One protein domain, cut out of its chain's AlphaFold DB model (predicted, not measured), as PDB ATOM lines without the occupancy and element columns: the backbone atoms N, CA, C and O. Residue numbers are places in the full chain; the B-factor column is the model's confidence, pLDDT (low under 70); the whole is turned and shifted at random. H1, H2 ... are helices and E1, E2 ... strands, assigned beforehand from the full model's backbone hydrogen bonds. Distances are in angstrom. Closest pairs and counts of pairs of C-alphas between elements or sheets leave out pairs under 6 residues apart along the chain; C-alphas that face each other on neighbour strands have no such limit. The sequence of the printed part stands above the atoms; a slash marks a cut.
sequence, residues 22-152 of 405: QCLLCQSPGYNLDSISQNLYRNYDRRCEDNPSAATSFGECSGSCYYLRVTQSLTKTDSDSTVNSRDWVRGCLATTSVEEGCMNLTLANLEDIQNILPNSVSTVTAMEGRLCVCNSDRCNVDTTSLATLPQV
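This is residues 22 to 152 of the 405 residues of the protein "A-agglutinin anchorage subunit" of Lingula unguis (UniProt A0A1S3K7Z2). One long, twisted antiparallel sheet makes the body, with the long strands E5, E4 and E7 side by side in it and the shorter E2 and E6 along its edges. The small two-strand sheet of E1 and E3 sits near the end where E4 begins and E5 ends; H2 lies over one face at the E2 edge, and residues 112 to 117 of the link from E6 to E7 pass over the other face. The printed part has 131 residues, with seven named strands and two named helices in the order E1 E2 H1 H2 E3 E4 E5 E6 E7; the large sheet runs E2 E5 E4 E7 E6. The class is mostly strand, though under half of the residues, 61 of 131, are in named elements. The whole is compact, with a radius of gyration of the C-alphas of 14.8 A and spans of 45 by 36 by 23 A.

E1, residues 22 to 24, begins with C-alpha 22 at (21.993, 46.141, -0.434) and runs on into E2, residues 26 to 29, across a break of 1 residue, at 19 degrees. H1, residues 35 to 38, and H2, residues 47 to 50, have four residues each. E3, residues 58 to 61, is 9.6 A long. E4, residues 64 to 75, is 32.6 A long from C-alpha 64 at (26.494, 38.540, 2.115) and bends by 51 degrees at residue 71. E5, residues 82 to 93, is 31.0 A long and bends by 67 degrees at residue 90. E6, residues 101 to 106, is 16.6 A long. E7, residues 123 to 134, is 30.1 A long, bends by 83 degrees at residue 126 and ends with C-alpha 134 at (31.623, 41.140, 2.170).

In the large sheet E2 and E6 are the edge strands. E2 and E5 are antiparallel at 176 degrees, with N 28 and O 88 within hydrogen-bond range at 2.9 A. E4 and E5 form a hairpin, antiparallel at 168 degrees, with N 68 and O 89 at 2.8 A and N 83 and O 74 at 2.9 A. E4 and E7 are antiparallel at 168 degrees, with N 71 and O 128 at 2.8 A. E6 and E7 form a hairpin, antiparallel at 177 degrees, with N 103 and O 131 at 2.8 A. H2 is on this sheet at a height of 7.6 A and only just over E2, with 3 of its C-alphas falling on that strand; the closest C-alphas of the two are those of Cys 26 and Cys 48, 5.8 A apart. H1 is not on the sheet, and it is apart from E4, E5 and H2, among others. E1 and E3 are antiparallel at 132 degrees, with N 23 and O 59 at 3.0 A. The closest C-alphas of E1 and E4 are those of Cys 23 and Cys 65, 5.4 A apart. H1 and H2 are too short for any O i to N i+4 pair; each has 1 O i to N i+3 pair, within range.

The two C-alphas farthest apart are those of Asp 78 and Asp 137, 44.9 A. The printed part has no cut. The link from E6 to E7 is long, with 16 residues, and residues 135 to 152 hold no named element. The mean pLDDT of the printed part is 78.5; 37 residues are under 70, among them residues 30 to 43, 75 to 83 and 117 to 123.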
ATOM      1  N   GLN A  22      22.311  45.856   0.953       91.69
ATOM      2  CA  GLN A  22      21.993  46.141  -0.434       91.69
ATOM      3  C   GLN A  22      23.192  45.846  -1.341       91.69
ATOM      4  O   GLN A  22      24.153  46.616  -1.393       91.69
ATOM      5  N   CYS A  23      23.132  44.763  -2.110       91.06
ATOM      6  CA  CYS A  23      24.223  44.337  -2.990       91.06
ATOM      7  C   CYS A  23      23.971  44.725  -4.452       91.06
ATOM      8  O   CYS A  23      22.829  44.751  -4.910       91.06
ATOM      9  N   LEU A  24      25.043  44.979  -5.211       90.50
ATOM     10  CA  LEU A  24      24.970  45.105  -6.669       90.50
ATOM     11  C   LEU A  24      24.642  43.733  -7.277       90.50
ATOM     12  O   LEU A  24      25.369  42.768  -7.024       90.50
ATOM     13  N   LEU A  25      23.584  43.669  -8.088       87.81
ATOM     14  CA  LEU A  25      23.183  42.485  -8.846       87.81
ATOM     15  C   LEU A  25      23.542  42.688 -10.321       87.81
ATOM     16  O   LEU A  25      22.950  43.530 -10.992       87.81
ATOM     17  N   CYS A  26      24.503  41.937 -10.850       85.62
ATOM     18  CA  CYS A  26      24.775  41.939 -12.287       85.62
ATOM     19  C   CYS A  26      25.501  40.677 -12.744       85.62
ATOM     20  O   CYS A  26      26.272  40.077 -11.996       85.62
ATOM     21  N   GLN A  27      25.302  40.312 -14.007       83.00
ATOM     22  CA  GLN A  27      26.047  39.253 -14.669       83.00
ATOM     23  C   GLN A  27      26.548  39.736 -16.033       83.00
ATOM     24  O   GLN A  27      25.861  40.475 -16.734       83.00
ATOM     25  N   SER A  28      27.749  39.326 -16.430       80.75
ATOM     26  CA  SER A  28      28.244  39.514 -17.793       80.75
ATOM     27  C   SER A  28      29.204  38.386 -18.157       80.75
ATOM     28  O   SER A  28      30.282  38.309 -17.562       80.75
ATOM     29  N   PRO A  29      28.885  37.528 -19.137       73.38
ATOM     30  CA  PRO A  29      29.915  36.799 -19.857       73.38
ATOM     31  C   PRO A  29      30.743  37.771 -20.713       73.38
ATOM     32  O   PRO A  29      30.218  38.710 -21.310       73.38
ATOM     33  N   GLY A  30      32.049  37.527 -20.806       62.88
ATOM     34  CA  GLY A  30      33.025  38.291 -21.600       62.88
ATOM     35  C   GLY A  30      32.999  37.966 -23.093       62.88
ATOM     36  O   GLY A  30      34.032  38.014 -23.762       62.88
ATOM     37  N   TYR A  31      31.833  37.576 -23.603       66.62
ATOM     38  CA  TYR A  31      31.527  37.393 -25.013       66.62
ATOM     39  C   TYR A  31      30.139  37.980 -25.284       66.62
ATOM     40  O   TYR A  31      29.253  37.918 -24.433       66.62
ATOM     41  N   ASN A  32      29.943  38.578 -26.462       58.47
ATOM     42  CA  ASN A  32      28.630  39.103 -26.829       58.47
ATOM     43  C   ASN A  32      27.652  37.925 -26.961       58.47
ATOM     44  O   ASN A  32      27.847  37.056 -27.810       58.47
ATOM     45  N   LEU A  33      26.616  37.910 -26.127       58.19
ATOM     46  CA  LEU A  33      25.476  37.011 -26.262       58.19
ATOM     47  C   LEU A  33      24.553  37.511 -27.381       58.19
ATOM     48  O   LEU A  33      24.248  38.707 -27.435       58.19
ATOM     49  N   ASP A  34      24.042  36.604 -28.211       54.94
ATOM     50  CA  ASP A  34      22.852  36.872 -29.024       54.94
ATOM     51  C   ASP A  34      21.644  37.167 -28.118       54.94
ATOM     52  O   ASP A  34      21.603  36.722 -26.973       54.94
ATOM     53  N   SER A  35      20.645  37.903 -28.613       54.59
ATOM     54  CA  SER A  35      19.526  38.396 -27.787       54.59
ATOM     55  C   SER A  35      18.756  37.294 -27.051       54.59
ATOM     56  O   SER A  35      18.441  37.465 -25.882       54.59
ATOM     57  N   ILE A  36      18.520  36.141 -27.685       50.34
ATOM     58  CA  ILE A  36      17.877  34.979 -27.040       50.34
ATOM     59  C   ILE A  36      18.732  34.463 -25.872       50.34
ATOM     60  O   ILE A  36      18.218  34.134 -24.808       50.34
ATOM     61  N   SER A  37      20.054  34.444 -26.049       53.38
ATOM     62  CA  SER A  37      21.005  34.002 -25.031       53.38
ATOM     63  C   SER A  37      21.166  35.017 -23.891       53.38
ATOM     64  O   SER A  37      21.580  34.624 -22.807       53.38
ATOM     65  N   GLN A  38      20.826  36.300 -24.093       55.28
ATOM     66  CA  GLN A  38      20.816  37.315 -23.027       55.28
ATOM     67  C   GLN A  38      19.727  37.033 -21.983       55.28
ATOM     68  O   GLN A  38      19.992  37.192 -20.794       55.28
ATOM     69  N   ASN A  39      18.558  36.524 -22.389       54.19
ATOM     70  CA  ASN A  39      17.478  36.158 -21.460       54.19
ATOM     71  C   ASN A  39      17.866  35.003 -20.509       54.19
ATOM     72  O   ASN A  39      17.310  34.900 -19.418       54.19
ATOM     73  N   LEU A  40      18.854  34.176 -20.876       53.72
ATOM     74  CA  LEU A  40      19.391  33.100 -20.024       53.72
ATOM     75  C   LEU A  40      20.364  33.605 -18.935       53.72
ATOM     76  O   LEU A  40      20.767  32.836 -18.064       53.72
ATOM     77  N   TYR A  41      20.769  34.879 -18.978       58.81
ATOM     78  CA  TYR A  41      21.704  35.490 -18.027       58.81
ATOM     79  C   TYR A  41      20.971  36.553 -17.196       58.81
ATOM     80  O   TYR A  41      20.837  37.715 -17.583       58.81
ATOM     81  N   ARG A  42      20.460  36.148 -16.028       60.72
ATOM     82  CA  ARG A  42      19.653  37.017 -15.160       60.72
ATOM     83  C   ARG A  42      20.484  38.194 -14.630       60.72
ATOM     84  O   ARG A  42      21.601  38.020 -14.155       60.72
ATOM     85  N   ASN A  43      19.920  39.403 -14.688       67.69
ATOM     86  CA  ASN A  43      20.651  40.668 -14.506       67.69
ATOM     87  C   ASN A  43      21.832  40.846 -15.491       67.69
ATOM     88  O   ASN A  43      22.868  41.392 -15.098       67.69
ATOM     89  N   TYR A  44      21.704  40.411 -16.756       74.50
ATOM     90  CA  TYR A  44      22.712  40.708 -17.779       74.50
ATOM     91  C   TYR A  44      22.938  42.221 -17.902       74.50
ATOM     92  O   TYR A  44      22.060  42.980 -18.311       74.50
ATOM     93  N   ASP A  45      24.144  42.652 -17.556       75.81
ATOM     94  CA  ASP A  45      24.587  44.028 -17.682       75.81
ATOM     95  C   ASP A  45      26.080  44.035 -17.989       75.81
ATOM     96  O   ASP A  45      26.918  43.774 -17.126       75.81
ATOM     97  N   ARG A  46      26.434  44.392 -19.223       75.06
ATOM     98  CA  ARG A  46      27.830  44.502 -19.662       75.06
ATOM     99  C   ARG A  46      28.670  45.450 -18.786       75.06
ATOM    100  O   ARG A  46      29.880  45.266 -18.658       75.06
ATOM    101  N   ARG A  47      28.043  46.422 -18.107       80.06
ATOM    102  CA  ARG A  47      28.723  47.296 -17.133       80.06
ATOM    103  C   ARG A  47      29.307  46.509 -15.950       80.06
ATOM    104  O   ARG A  47      30.218  47.011 -15.304       80.06
ATOM    105  N   CYS A  48      28.868  45.276 -15.688       81.12
ATOM    106  CA  CYS A  48      29.412  44.407 -14.639       81.12
ATOM    107  C   CYS A  48      30.909  44.068 -14.833       81.12
ATOM    108  O   CYS A  48      31.638  43.920 -13.839       81.12
ATOM    109  N   GLU A  49      31.357  43.983 -16.098       79.94
ATOM    110  CA  GLU A  49      32.772  43.919 -16.503       79.94
ATOM    111  C   GLU A  49      33.377  45.330 -16.595       79.94
ATOM    112  O   GLU A  49      34.326  45.632 -15.870       79.94
ATOM    113  N   ASP A  50      32.819  46.190 -17.460       68.06
ATOM    114  CA  ASP A  50      33.466  47.438 -17.904       68.06
ATOM    115  C   ASP A  50      33.450  48.578 -16.854       68.06
ATOM    116  O   ASP A  50      34.411  49.342 -16.751       68.06
ATOM    117  N   ASN A  51      32.366  48.738 -16.079       66.62
ATOM    118  CA  ASN A  51      32.228  49.772 -15.041       66.62
ATOM    119  C   ASN A  51      31.086  49.450 -14.041       66.62
ATOM    120  O   ASN A  51      29.966  49.948 -14.208       66.62
ATOM    121  N   PRO A  52      31.344  48.686 -12.962       65.00
ATOM    122  CA  PRO A  52      30.300  48.270 -12.021       65.00
ATOM    123  C   PRO A  52      29.670  49.441 -11.254       65.00
ATOM    124  O   PRO A  52      28.530  49.335 -10.819       65.00
ATOM    125  N   SER A  53      30.363  50.581 -11.128       66.50
ATOM    126  CA  SER A  53      29.807  51.785 -10.487       66.50
ATOM    127  C   SER A  53      28.720  52.482 -11.319       66.50
ATOM    128  O   SER A  53      27.997  53.328 -10.800       66.50
ATOM    129  N   ALA A  54      28.593  52.120 -12.602       64.31
ATOM    130  CA  ALA A  54      27.542  52.593 -13.499       64.31
ATOM    131  C   ALA A  54      26.400  51.577 -13.691       64.31
ATOM    132  O   ALA A  54      25.452  51.887 -14.415       64.31
ATOM    133  N   ALA A  55      26.483  50.385 -13.091       70.00
ATOM    134  CA  ALA A  55      25.390  49.415 -13.048       70.00
ATOM    135  C   ALA A  55      24.361  49.814 -11.971       70.00
ATOM    136  O   ALA A  55      24.701  50.445 -10.971       70.00
ATOM    137  N   THR A  56      23.084  49.502 -12.206       65.75
ATOM    138  CA  THR A  56      21.957  50.127 -11.478       65.75
ATOM    139  C   THR A  56      20.990  49.150 -10.808       65.75
ATOM    140  O   THR A  56      20.064  49.606 -10.143       65.75
ATOM    141  N   SER A  57      21.171  47.836 -10.976       83.25
ATOM    142  CA  SER A  57      20.339  46.817 -10.320       83.25
ATOM    143  C   SER A  57      20.916  46.487  -8.942       83.25
ATOM    144  O   SER A  57      22.060  46.049  -8.829       83.25
ATOM    145  N   PHE A  58      20.138  46.722  -7.891       86.56
ATOM    146  CA  PHE A  58      20.508  46.435  -6.508       86.56
ATOM    147  C   PHE A  58      19.395  45.623  -5.847       86.56
ATOM    148  O   PHE A  58      18.222  45.844  -6.144       86.56
ATOM    149  N   GLY A  59      19.763  44.712  -4.948       85.38
ATOM    150  CA  GLY A  59      18.814  43.886  -4.202       85.38
ATOM    151  C   GLY A  59      19.155  43.807  -2.722       85.38
ATOM    152  O   GLY A  59      20.326  43.874  -2.349       85.38
ATOM    153  N   GLU A  60      18.115  43.655  -1.907       88.56
ATOM    154  CA  GLU A  60      18.209  43.447  -0.462       88.56
ATOM    155  C   GLU A  60      18.480  41.969  -0.165       88.56
ATOM    156  O   GLU A  60      17.809  41.087  -0.713       88.56
ATOM    157  N   CYS A  61      19.474  41.699   0.682       86.00
ATOM    158  CA  CYS A  61      20.012  40.354   0.866       86.00
ATOM    159  C   CYS A  61      20.292  40.033   2.337       86.00
ATOM    160  O   CYS A  61      21.039  40.751   3.001       86.00
ATOM    161  N   SER A  62      19.744  38.921   2.839       84.81
ATOM    162  CA  SER A  62      19.870  38.533   4.258       84.81
ATOM    163  C   SER A  62      21.256  38.012   4.674       84.81
ATOM    164  O   SER A  62      21.495  37.811   5.864       84.81
ATOM    165  N   GLY A  63      22.153  37.738   3.719       88.50
ATOM    166  CA  GLY A  63      23.444  37.087   3.966       88.50
ATOM    167  C   GLY A  63      24.663  37.973   3.711       88.50
ATOM    168  O   GLY A  63      25.094  38.699   4.605       88.50
ATOM    169  N   SER A  64      25.260  37.840   2.523       91.38
ATOM    170  CA  SER A  64      26.494  38.540   2.115       91.38
ATOM    171  C   SER A  64      26.405  39.008   0.666       91.38
ATOM    172  O   SER A  64      25.819  38.310  -0.161       91.38
ATOM    173  N   CYS A  65      27.088  40.094   0.311       92.62
ATOM    174  CA  CYS A  65      27.356  40.417  -1.085       92.62
ATOM    175  C   CYS A  65      28.560  39.614  -1.592       92.62
ATOM    176  O   CYS A  65      29.563  39.482  -0.888       92.62
ATOM    177  N   TYR A  66      28.506  39.145  -2.840       91.81
ATOM    178  CA  TYR A  66      29.662  38.559  -3.523       91.81
ATOM    179  C   TYR A  66      29.987  39.267  -4.843       91.81
ATOM    180  O   TYR A  66      29.132  39.875  -5.493       91.81
ATOM    181  N   TYR A  67      31.247  39.140  -5.254       92.12
ATOM    182  CA  TYR A  67      31.720  39.379  -6.613       92.12
ATOM    183  C   TYR A  67      32.599  38.204  -7.036       92.12
ATOM    184  O   TYR A  67      33.598  37.894  -6.392       92.12
ATOM    185  N   LEU A  68      32.226  37.567  -8.136       89.62
ATOM    186  CA  LEU A  68      32.979  36.528  -8.808       89.62
ATOM    187  C   LEU A  68      33.435  37.051 -10.171       89.62
ATOM    188  O   LEU A  68      32.640  37.577 -10.948       89.62
ATOM    189  N   ARG A  69      34.712  36.851 -10.487       90.31
ATOM    190  CA  ARG A  69      35.235  36.907 -11.851       90.31
ATOM    191  C   ARG A  69      36.018  35.635 -12.117       90.31
ATOM    192  O   ARG A  69      36.961  35.339 -11.387       90.31
ATOM    193  N   VAL A  70      35.684  34.925 -13.186       87.44
ATOM    194  CA  VAL A  70      36.352  33.680 -13.577       87.44
ATOM    195  C   VAL A  70      36.749  33.703 -15.053       87.44
ATOM    196  O   VAL A  70      36.138  34.383 -15.871       87.44
ATOM    197  N   THR A  71      37.805  32.970 -15.382       86.00
ATOM    198  CA  THR A  71      38.191  32.552 -16.732       86.00
ATOM    199  C   THR A  71      38.273  31.031 -16.713       86.00
ATOM    200  O   THR A  71      39.042  30.482 -15.923       86.00
ATOM    201  N   GLN A  72      37.479  30.350 -17.540       82.00
ATOM    202  CA  GLN A  72      37.452  28.887 -17.624       82.00
ATOM    203  C   GLN A  72      37.867  28.431 -19.019       82.00
ATOM    204  O   GLN A  72      37.314  28.896 -20.011       82.00
ATOM    205  N   SER A  73      38.796  27.480 -19.102       79.69
ATOM    206  CA  SER A  73      39.049  26.733 -20.334       79.69
ATOM    207  C   SER A  73      38.139  25.513 -20.365       79.69
ATOM    208  O   SER A  73      38.289  24.595 -19.561       79.69
ATOM    209  N   LEU A  74      37.191  25.515 -21.296       74.69
ATOM    210  CA  LEU A  74      36.211  24.460 -21.513       74.69
ATOM    211  C   LEU A  74      36.659  23.584 -22.685       74.69
ATOM    212  O   LEU A  74      36.824  24.076 -23.802       74.69
ATOM    213  N   THR A  75      36.827  22.282 -22.461       67.56
ATOM    214  CA  THR A  75      36.994  21.316 -23.557       67.56
ATOM    215  C   THR A  75      35.624  20.774 -23.944       67.56
ATOM    216  O   THR A  75      34.944  20.152 -23.125       67.56
ATOM    217  N   LYS A  76      35.213  21.019 -25.192       62.75
ATOM    218  CA  LYS A  76      33.930  20.547 -25.721       62.75
ATOM    219  C   LYS A  76      33.991  19.036 -25.967       62.75
ATOM    220  O   LYS A  76      34.952  18.542 -26.546       62.75
ATOM    221  N   THR A  77      32.955  18.310 -25.551       56.53
ATOM    222  CA  THR A  77      32.934  16.835 -25.482       56.53
ATOM    223  C   THR A  77      33.260  16.128 -26.804       56.53
ATOM    224  O   THR A  77      33.855  15.054 -26.781       56.53
ATOM    225  N   ASP A  78      32.914  16.750 -27.935       57.88
ATOM    226  CA  ASP A  78      32.996  16.160 -29.279       57.88
ATOM    227  C   ASP A  78      34.093  16.786 -30.167       57.88
ATOM    228  O   ASP A  78      34.109  16.572 -31.379       57.88
ATOM    229  N   SER A  79      34.989  17.612 -29.607       53.97
ATOM    230  CA  SER A  79      36.027  18.303 -30.388       53.97
ATOM    231  C   SER A  79      37.202  18.788 -29.538       53.97
ATOM    232  O   SER A  79      36.993  19.535 -28.584       53.97
ATOM    233  N   ASP A  80      38.437  18.510 -29.974       61.09
ATOM    234  CA  ASP A  80      39.698  18.922 -29.317       61.09
ATOM    235  C   ASP A  80      39.933  20.451 -29.232       61.09
ATOM    236  O   ASP A  80      40.976  20.911 -28.767       61.09
ATOM    237  N   SER A  81      38.976  21.274 -29.670       63.91
ATOM    238  CA  SER A  81      38.996  22.723 -29.475       63.91
ATOM    239  C   SER A  81      38.645  23.094 -28.031       63.91
ATOM    240  O   SER A  81      37.524  22.849 -27.571       63.91
ATOM    241  N   THR A  82      39.563  23.771 -27.344       65.50
ATOM    242  CA  THR A  82      39.263  24.481 -26.099       65.50
ATOM    243  C   THR A  82      38.608  25.833 -26.386       65.50
ATOM    244  O   THR A  82      39.041  26.585 -27.260       65.50
ATOM    245  N   VAL A  83      37.563  26.158 -25.627       69.94
ATOM    246  CA  VAL A  83      36.886  27.459 -25.642       69.94
ATOM    247  C   VAL A  83      37.103  28.111 -24.285       69.94
ATOM    248  O   VAL A  83      36.835  27.495 -23.258       69.94
ATOM    249  N   ASN A  84      37.587  29.350 -24.260       72.94
ATOM    250  CA  ASN A  84      37.750  30.088 -23.009       72.94
ATOM    251  C   ASN A  84      36.497  30.929 -22.734       72.94
ATOM    252  O   ASN A  84      36.287  31.930 -23.423       72.94
ATOM    253  N   SER A  85      35.696  30.557 -21.731       75.94
ATOM    254  CA  SER A  85      34.697  31.470 -21.163       75.94
ATOM    255  C   SER A  85      35.382  32.457 -20.217       75.94
ATOM    256  O   SER A  85      36.459  32.198 -19.662       75.94
ATOM    257  N   ARG A  86      34.749  33.611 -20.035       81.81
ATOM    258  CA  ARG A  86      35.027  34.522 -18.928       81.81
ATOM    259  C   ARG A  86      33.695  35.017 -18.416       81.81
ATOM    260  O   ARG A  86      32.876  35.425 -19.229       81.81
ATOM    261  N   ASP A  87      33.501  35.001 -17.109       83.06
ATOM    262  CA  ASP A  87      32.205  35.279 -16.503       83.06
ATOM    263  C   ASP A  87      32.401  36.165 -15.267       83.06
ATOM    264  O   ASP A  87      33.228  35.882 -14.395       83.06
ATOM    265  N   TRP A  88      31.656  37.269 -15.223       87.44
ATOM    266  CA  TRP A  88      31.568  38.200 -14.104       87.44
ATOM    267  C   TRP A  88      30.173  38.062 -13.509       87.44
ATOM    268  O   TRP A  88      29.182  38.176 -14.228       87.44
ATOM    269  N   VAL A  89      30.095  37.837 -12.202       86.88
ATOM    270  CA  VAL A  89      28.837  37.687 -11.465       86.88
ATOM    271  C   VAL A  89      28.931  38.502 -10.181       86.88
ATOM    272  O   VAL A  89      29.916  38.414  -9.448       86.88
ATOM    273  N   ARG A  90      27.916  39.308  -9.892       89.31
ATOM    274  CA  ARG A  90      27.751  40.046  -8.639       89.31
ATOM    275  C   ARG A  90      26.340  39.805  -8.148       89.31
ATOM    276  O   ARG A  90      25.389  39.914  -8.920       89.31
ATOM    277  N   GLY A  91      26.219  39.439  -6.884       89.12
ATOM    278  CA  GLY A  91      24.952  39.012  -6.317       89.12
ATOM    279  C   GLY A  91      25.070  38.745  -4.828       89.12
ATOM    280  O   GLY A  91      25.955  39.287  -4.159       89.12
ATOM    281  N   CYS A  92      24.177  37.894  -4.328       87.75
ATOM    282  CA  CYS A  92      24.010  37.651  -2.904       87.75
ATOM    283  C   CYS A  92      24.148  36.187  -2.511       87.75
ATOM    284  O   CYS A  92      23.644  35.293  -3.189       87.75
ATOM    285  N   LEU A  93      24.796  35.966  -1.372       86.81
ATOM    286  CA  LEU A  93      24.752  34.714  -0.632       86.81
ATOM    287  C   LEU A  93      23.573  34.763   0.344       86.81
ATOM    288  O   LEU A  93      23.344  35.786   0.988       86.81
ATOM    289  N   ALA A  94      22.873  33.639   0.496       84.56
ATOM    290  CA  ALA A  94      21.765  33.476   1.441       84.56
ATOM    291  C   ALA A  94      22.187  33.562   2.922       84.56
ATOM    292  O   ALA A  94      21.348  33.703   3.810       84.56
ATOM    293  N   THR A  95      23.484  33.433   3.203       87.06
ATOM    294  CA  THR A  95      24.065  33.362   4.547       87.06
ATOM    295  C   THR A  95      25.221  34.353   4.682       87.06
ATOM    296  O   THR A  95      25.901  34.684   3.706       87.06
ATOM    297  N   THR A  96      25.419  34.881   5.890       90.38
ATOM    298  CA  THR A  96      26.485  35.850   6.187       90.38
ATOM    299  C   THR A  96      27.846  35.155   6.263       90.38
ATOM    300  O   THR A  96      27.986  34.117   6.920       90.38
ATOM    301  N   SER A  97      28.857  35.726   5.610       90.38
ATOM    302  CA  SER A  97      30.235  35.237   5.614       90.38
ATOM    303  C   SER A  97      30.896  35.553   6.955       90.38
ATOM    304  O   SER A  97      30.754  36.661   7.473       90.38
ATOM    305  N   VAL A  98      31.637  34.601   7.525       91.56
ATOM    306  CA  VAL A  98      32.378  34.808   8.788       91.56
ATOM    307  C   VAL A  98      33.547  35.774   8.586       91.56
ATOM    308  O   VAL A  98      33.929  36.500   9.499       91.56
ATOM    309  N   GLU A  99      34.108  35.776   7.379       90.19
ATOM    310  CA  GLU A  99      35.268  36.563   6.976       90.19
ATOM    311  C   GLU A  99      34.940  37.350   5.697       90.19
ATOM    312  O   GLU A  99      34.314  36.819   4.776       90.19
ATOM    313  N   GLU A 100      35.366  38.615   5.643       92.12
ATOM    314  CA  GLU A 100      35.319  39.445   4.435       92.12
ATOM    315  C   GLU A 100      36.668  39.434   3.712       92.12
ATOM    316  O   GLU A 100      37.725  39.298   4.335       92.12
ATOM    317  N   GLY A 101      36.648  39.640   2.396       94.06
ATOM    318  CA  GLY A 101      37.862  39.799   1.603       94.06
ATOM    319  C   GLY A 101      37.721  39.275   0.179       94.06
ATOM    320  O   GLY A 101      36.620  39.146  -0.351       94.06
ATOM    321  N   CYS A 102      38.854  38.918  -0.422       93.69
ATOM    322  CA  CYS A 102      38.946  38.242  -1.708       93.69
ATOM    323  C   CYS A 102      39.965  37.095  -1.702       93.69
ATOM    324  O   CYS A 102      41.029  37.211  -1.098       93.69
ATOM    325  N   MET A 103      39.695  36.029  -2.455       92.06
ATOM    326  CA  MET A 103      40.676  34.994  -2.796       92.06
ATOM    327  C   MET A 103      40.819  34.843  -4.311       92.06
ATOM    328  O   MET A 103      39.855  35.016  -5.058       92.06
ATOM    329  N   ASN A 104      42.023  34.493  -4.763       91.62
ATOM    330  CA  ASN A 104      42.234  34.061  -6.142       91.62
ATOM    331  C   ASN A 104      41.734  32.620  -6.295       91.62
ATOM    332  O   ASN A 104      42.020  31.768  -5.455       91.62
ATOM    333  N   LEU A 105      41.008  32.359  -7.375       88.38
ATOM    334  CA  LEU A 105      40.432  31.060  -7.692       88.38
ATOM    335  C   LEU A 105      41.351  30.287  -8.629       88.38
ATOM    336  O   LEU A 105      41.909  30.845  -9.574       88.38
ATOM    337  N   THR A 106      41.445  28.985  -8.389       88.31
ATOM    338  CA  THR A 106      42.135  28.017  -9.250       88.31
ATOM    339  C   THR A 106      41.199  26.853  -9.562       88.31
ATOM    340  O   THR A 106      40.138  26.741  -8.952       88.31
ATOM    341  N   LEU A 107      41.587  25.924 -10.442       85.06
ATOM    342  CA  LEU A 107      40.806  24.703 -10.703       85.06
ATOM    343  C   LEU A 107      40.478  23.898  -9.422       85.06
ATOM    344  O   LEU A 107      39.437  23.249  -9.358       85.06
ATOM    345  N   ALA A 108      41.304  24.000  -8.373       82.06
ATOM    346  CA  ALA A 108      41.050  23.380  -7.069       82.06
ATOM    347  C   ALA A 108      39.874  24.003  -6.282       82.06
ATOM    348  O   ALA A 108      39.503  23.461  -5.244       82.06
ATOM    349  N   ASN A 109      39.306  25.114  -6.765       84.50
ATOM    350  CA  ASN A 109      38.128  25.791  -6.221       84.50
ATOM    351  C   ASN A 109      36.869  25.604  -7.083       84.50
ATOM    352  O   ASN A 109      35.863  26.265  -6.849       84.50
ATOM    353  N   LEU A 110      36.907  24.749  -8.113       79.75
ATOM    354  CA  LEU A 110      35.773  24.587  -9.028       79.75
ATOM    355  C   LEU A 110      34.519  24.052  -8.321       79.75
ATOM    356  O   LEU A 110      33.417  24.483  -8.637       79.75
ATOM    357  N   GLU A 111      34.678  23.142  -7.358       79.25
ATOM    358  CA  GLU A 111      33.571  22.648  -6.526       79.25
ATOM    359  C   GLU A 111      33.020  23.744  -5.596       79.25
ATOM    360  O   GLU A 111      31.812  23.789  -5.382       79.25
ATOM    361  N   ASP A 112      33.875  24.655  -5.109       77.31
ATOM    362  CA  ASP A 112      33.496  25.739  -4.188       77.31
ATOM    363  C   ASP A 112      32.536  26.755  -4.826       77.31
ATOM    364  O   ASP A 112      31.748  27.370  -4.118       77.31
ATOM    365  N   ILE A 113      32.615  26.957  -6.149       74.88
ATOM    366  CA  ILE A 113      31.901  28.032  -6.867       74.88
ATOM    367  C   ILE A 113      30.830  27.536  -7.852       74.88
ATOM    368  O   ILE A 113      30.245  28.346  -8.573       74.88
ATOM    369  N   GLN A 114      30.571  26.225  -7.920       72.50
ATOM    370  CA  GLN A 114      29.592  25.643  -8.855       72.50
ATOM    371  C   GLN A 114      28.169  26.189  -8.649       72.50
ATOM    372  O   GLN A 114      27.448  26.381  -9.621       72.50
ATOM    373  N   ASN A 115      27.802  26.540  -7.415       67.94
ATOM    374  CA  ASN A 115      26.533  27.197  -7.083       67.94
ATOM    375  C   ASN A 115      26.424  28.664  -7.543       67.94
ATOM    376  O   ASN A 115      25.340  29.233  -7.500       67.94
ATOM    377  N   ILE A 116      27.523  29.294  -7.970       72.50
ATOM    378  CA  ILE A 116      27.533  30.649  -8.551       72.50
ATOM    379  C   ILE A 116      27.661  30.580 -10.090       72.50
ATOM    380  O   ILE A 116      27.371  31.551 -10.789       72.50
ATOM    381  N   LEU A 117      28.070  29.430 -10.643       69.56
ATOM    382  CA  LEU A 117      28.334  29.216 -12.072       69.56
ATOM    383  C   LEU A 117      27.522  28.027 -12.631       69.56
ATOM    384  O   LEU A 117      28.102  26.982 -12.930       69.56
ATOM    385  N   PRO A 118      26.199  28.174 -12.836       50.66
ATOM    386  CA  PRO A 118      25.313  27.056 -13.195       50.66
ATOM    387  C   PRO A 118      25.575  26.417 -14.578       50.66
ATOM    388  O   PRO A 118      25.095  25.318 -14.845       50.66
ATOM    389  N   ASN A 119      26.332  27.074 -15.465       48.69
ATOM    390  CA  ASN A 119      26.305  26.801 -16.912       48.69
ATOM    391  C   ASN A 119      27.509  26.005 -17.471       48.69
ATOM    392  O   ASN A 119      27.716  25.980 -18.687       48.69
ATOM    393  N   SER A 120      28.320  25.329 -16.645       45.97
ATOM    394  CA  SER A 120      29.495  24.569 -17.124       45.97
ATOM    395  C   SER A 120      29.138  23.190 -17.720       45.97
ATOM    396  O   SER A 120      29.522  22.147 -17.194       45.97
ATOM    397  N   VAL A 121      28.441  23.173 -18.865       42.34
ATOM    398  CA  VAL A 121      28.042  21.950 -19.613       42.34
ATOM    399  C   VAL A 121      29.245  21.214 -20.253       42.34
ATOM    400  O   VAL A 121      29.103  20.154 -20.856       42.34
ATOM    401  N   SER A 122      30.456  21.769 -20.150       57.97
ATOM    402  CA  SER A 122      31.703  21.226 -20.709       57.97
ATOM    403  C   SER A 122      32.763  21.033 -19.627       57.97
ATOM    404  O   SER A 122      32.774  21.741 -18.622       57.97
ATOM    405  N   THR A 123      33.696  20.106 -19.850       69.00
ATOM    406  CA  THR A 123      34.781  19.820 -18.900       69.00
ATOM    407  C   THR A 123      35.697  21.034 -18.749       69.00
ATOM    408  O   THR A 123      36.420  21.391 -19.683       69.00
ATOM    409  N   VAL A 124      35.704  21.640 -17.560       74.12
ATOM    410  CA  VAL A 124      36.655  22.696 -17.186       74.12
ATOM    411  C   VAL A 124      38.042  22.067 -17.012       74.12
ATOM    412  O   VAL A 124      38.256  21.263 -16.107       74.12
ATOM    413  N   THR A 125      38.987  22.413 -17.885       78.38
ATOM    414  CA  THR A 125      40.366  21.885 -17.871       78.38
ATOM    415  C   THR A 125      41.379  22.848 -17.259       78.38
ATOM    416  O   THR A 125      42.405  22.411 -16.741       78.38
ATOM    417  N   ALA A 126      41.074  24.145 -17.248       81.81
ATOM    418  CA  ALA A 126      41.796  25.152 -16.480       81.81
ATOM    419  C   ALA A 126      40.816  26.208 -15.958       81.81
ATOM    420  O   ALA A 126      39.799  26.491 -16.592       81.81
ATOM    421  N   MET A 127      41.132  26.794 -14.804       85.56
ATOM    422  CA  MET A 127      40.361  27.891 -14.227       85.56
ATOM    423  C   MET A 127      41.278  28.843 -13.462       85.56
ATOM    424  O   MET A 127      42.062  28.399 -12.622       85.56
ATOM    425  N   GLU A 128      41.132  30.139 -13.729       90.19
ATOM    426  CA  GLU A 128      41.745  31.239 -12.979       90.19
ATOM    427  C   GLU A 128      40.669  32.292 -12.685       90.19
ATOM    428  O   GLU A 128      39.814  32.568 -13.529       90.19
ATOM    429  N   GLY A 129      40.682  32.903 -11.504       90.50
ATOM    430  CA  GLY A 129      39.705  33.935 -11.174       90.50
ATOM    431  C   GLY A 129      39.949  34.634  -9.844       90.50
ATOM    432  O   GLY A 129      41.002  34.494  -9.225       90.50
ATOM    433  N   ARG A 130      38.940  35.373  -9.390       92.12
ATOM    434  CA  ARG A 130      38.870  36.007  -8.074       92.12
ATOM    435  C   ARG A 130      37.434  35.942  -7.565       92.12
ATOM    436  O   ARG A 130      36.521  36.378  -8.263       92.12
ATOM    437  N   LEU A 131      37.260  35.433  -6.351       92.00
ATOM    438  CA  LEU A 131      36.047  35.606  -5.557       92.00
ATOM    439  C   LEU A 131      36.307  36.699  -4.522       92.00
ATOM    440  O   LEU A 131      37.398  36.767  -3.961       92.00
ATOM    441  N   CYS A 132      35.302  37.517  -4.248       93.69
ATOM    442  CA  CYS A 132      35.247  38.448  -3.133       93.69
ATOM    443  C   CYS A 132      33.903  38.312  -2.418       93.69
ATOM    444  O   CYS A 132      32.880  38.139  -3.083       93.69
ATOM    445  N   VAL A 133      33.904  38.420  -1.089       93.88
ATOM    446  CA  VAL A 133      32.704  38.355  -0.241       93.88
ATOM    447  C   VAL A 133      32.807  39.407   0.863       93.88
ATOM    448  O   VAL A 133      33.891  39.625   1.408       93.88
ATOM    449  N   CYS A 134      31.698  40.078   1.168       93.94
ATOM    450  CA  CYS A 134      31.623  41.140   2.170       93.94
ATOM    451  C   CYS A 134      30.175  41.353   2.661       93.94
ATOM    452  O   CYS A 134      29.214  40.997   1.977       93.94
ATOM    453  N   ASN A 135      30.021  41.924   3.855       93.38
ATOM    454  CA  ASN A 135      28.786  41.957   4.643       93.38
ATOM    455  C   ASN A 135      28.273  43.399   4.869       93.38
ATOM    456  O   ASN A 135      27.723  43.711   5.924       93.38
ATOM    457  N   SER A 136      28.499  44.307   3.914       91.94
ATOM    458  CA  SER A 136      28.144  45.731   4.023       91.94
ATOM    459  C   SER A 136      27.556  46.293   2.725       91.94
ATOM    460  O   SER A 136      27.803  45.772   1.637       91.94
ATOM    461  N   ASP A 137      26.760  47.361   2.827       91.75
ATOM    462  CA  ASP A 137      26.025  47.916   1.685       91.75
ATOM    463  C   ASP A 137      26.936  48.255   0.502       91.75
ATOM    464  O   ASP A 137      27.889  49.029   0.604       91.75
ATOM    465  N   ARG A 138      26.598  47.682  -0.658       90.94
ATOM    466  CA  ARG A 138      27.242  47.896  -1.962       90.94
ATOM    467  C   ARG A 138      28.746  47.589  -1.982       90.94
ATOM    468  O   ARG A 138      29.440  47.970  -2.926       90.94
ATOM    469  N   CYS A 139      29.252  46.839  -1.002       91.56
ATOM    470  CA  CYS A 139      30.666  46.473  -0.886       91.56
ATOM    471  C   CYS A 139      31.183  45.640  -2.080       91.56
ATOM    472  O   CYS A 139      32.377  45.634  -2.369       91.56
ATOM    473  N   ASN A 140      30.289  44.977  -2.828       91.94
ATOM    474  CA  ASN A 140      30.629  44.249  -4.051       91.94
ATOM    475  C   ASN A 140      30.680  45.124  -5.325       91.94
ATOM    476  O   ASN A 140      30.899  44.583  -6.410       91.94
ATOM    477  N   VAL A 141      30.522  46.453  -5.231       90.19
ATOM    478  CA  VAL A 141      30.754  47.385  -6.355       90.19
ATOM    479  C   VAL A 141      32.258  47.544  -6.613       90.19
ATOM    480  O   VAL A 141      32.737  47.200  -7.697       90.19
ATOM    481  N   ASP A 142      33.010  48.002  -5.607       87.62
ATOM    482  CA  ASP A 142      34.473  48.121  -5.642       87.62
ATOM    483  C   ASP A 142      35.109  47.208  -4.590       87.62
ATOM    484  O   ASP A 142      35.065  47.467  -3.392       87.62
ATOM    485  N   THR A 143      35.743  46.140  -5.068       87.81
ATOM    486  CA  THR A 143      36.415  45.140  -4.236       87.81
ATOM    487  C   THR A 143      37.935  45.321  -4.195       87.81
ATOM    488  O   THR A 143      38.652  44.374  -3.867       87.81
ATOM    489  N   THR A 144      38.471  46.477  -4.604       86.56
ATOM    490  CA  THR A 144      39.926  46.730  -4.611       86.56
ATOM    491  C   THR A 144      40.500  46.953  -3.211       86.56
ATOM    492  O   THR A 144      41.654  46.601  -2.975       86.56
ATOM    493  N   SER A 145      39.688  47.472  -2.288       86.56
ATOM    494  CA  SER A 145      40.016  47.709  -0.876       86.56
ATOM    495  C   SER A 145      39.864  46.475   0.024       86.56
ATOM    496  O   SER A 145      40.388  46.470   1.138       86.56
ATOM    497  N   LEU A 146      39.167  45.432  -0.441       90.19
ATOM    498  CA  LEU A 146      38.950  44.201   0.318       90.19
ATOM    499  C   LEU A 146      40.266  43.427   0.507       90.19
ATOM    500  O   LEU A 146      41.004  43.179  -0.450       90.19
ATOM    501  N   ALA A 147      40.529  43.025   1.752       92.25
ATOM    502  CA  ALA A 147      41.707  42.255   2.148       92.25
ATOM    503  C   ALA A 147      41.722  40.842   1.534       92.25
ATOM    504  O   ALA A 147      40.735  40.381   0.965       92.25
ATOM    505  N   THR A 148      42.831  40.114   1.663       91.25
ATOM    506  CA  THR A 148      42.880  38.697   1.265       91.25
ATOM    507  C   THR A 148      42.063  37.846   2.242       91.25
ATOM    508  O   THR A 148      42.325  37.892   3.444       91.25
ATOM    509  N   LEU A 149      41.124  37.034   1.741       88.25
ATOM    510  CA  LEU A 149      40.439  36.016   2.547       88.25
ATOM    511  C   LEU A 149      41.470  35.010   3.093       88.25
ATOM    512  O   LEU A 149      42.358  34.582   2.342       88.25
ATOM    513  N   PRO A 150      41.383  34.607   4.372       84.19
ATOM    514  CA  PRO A 150      42.275  33.597   4.924       84.19
ATOM    515  C   PRO A 150      42.010  32.233   4.272       84.19
ATOM    516  O   PRO A 150      40.894  31.922   3.860       84.19
ATOM    517  N   GLN A 151      43.035  31.378   4.204       79.62
ATOM    518  CA  GLN A 151      42.824  29.991   3.787       79.62
ATOM    519  C   GLN A 151      42.145  29.216   4.916       79.62
ATOM    520  O   GLN A 151      42.742  28.991   5.969       79.62
ATOM    521  N   VAL A 152      40.909  28.790   4.678       80.56
ATOM    522  CA  VAL A 152      40.172  27.917   5.593       80.56
ATOM    523  C   VAL A 152      40.524  26.442   5.337       80.56
ATOM    524  O   VAL A 152      40.848  26.080   4.198       80.56
TER     525      VAL A 152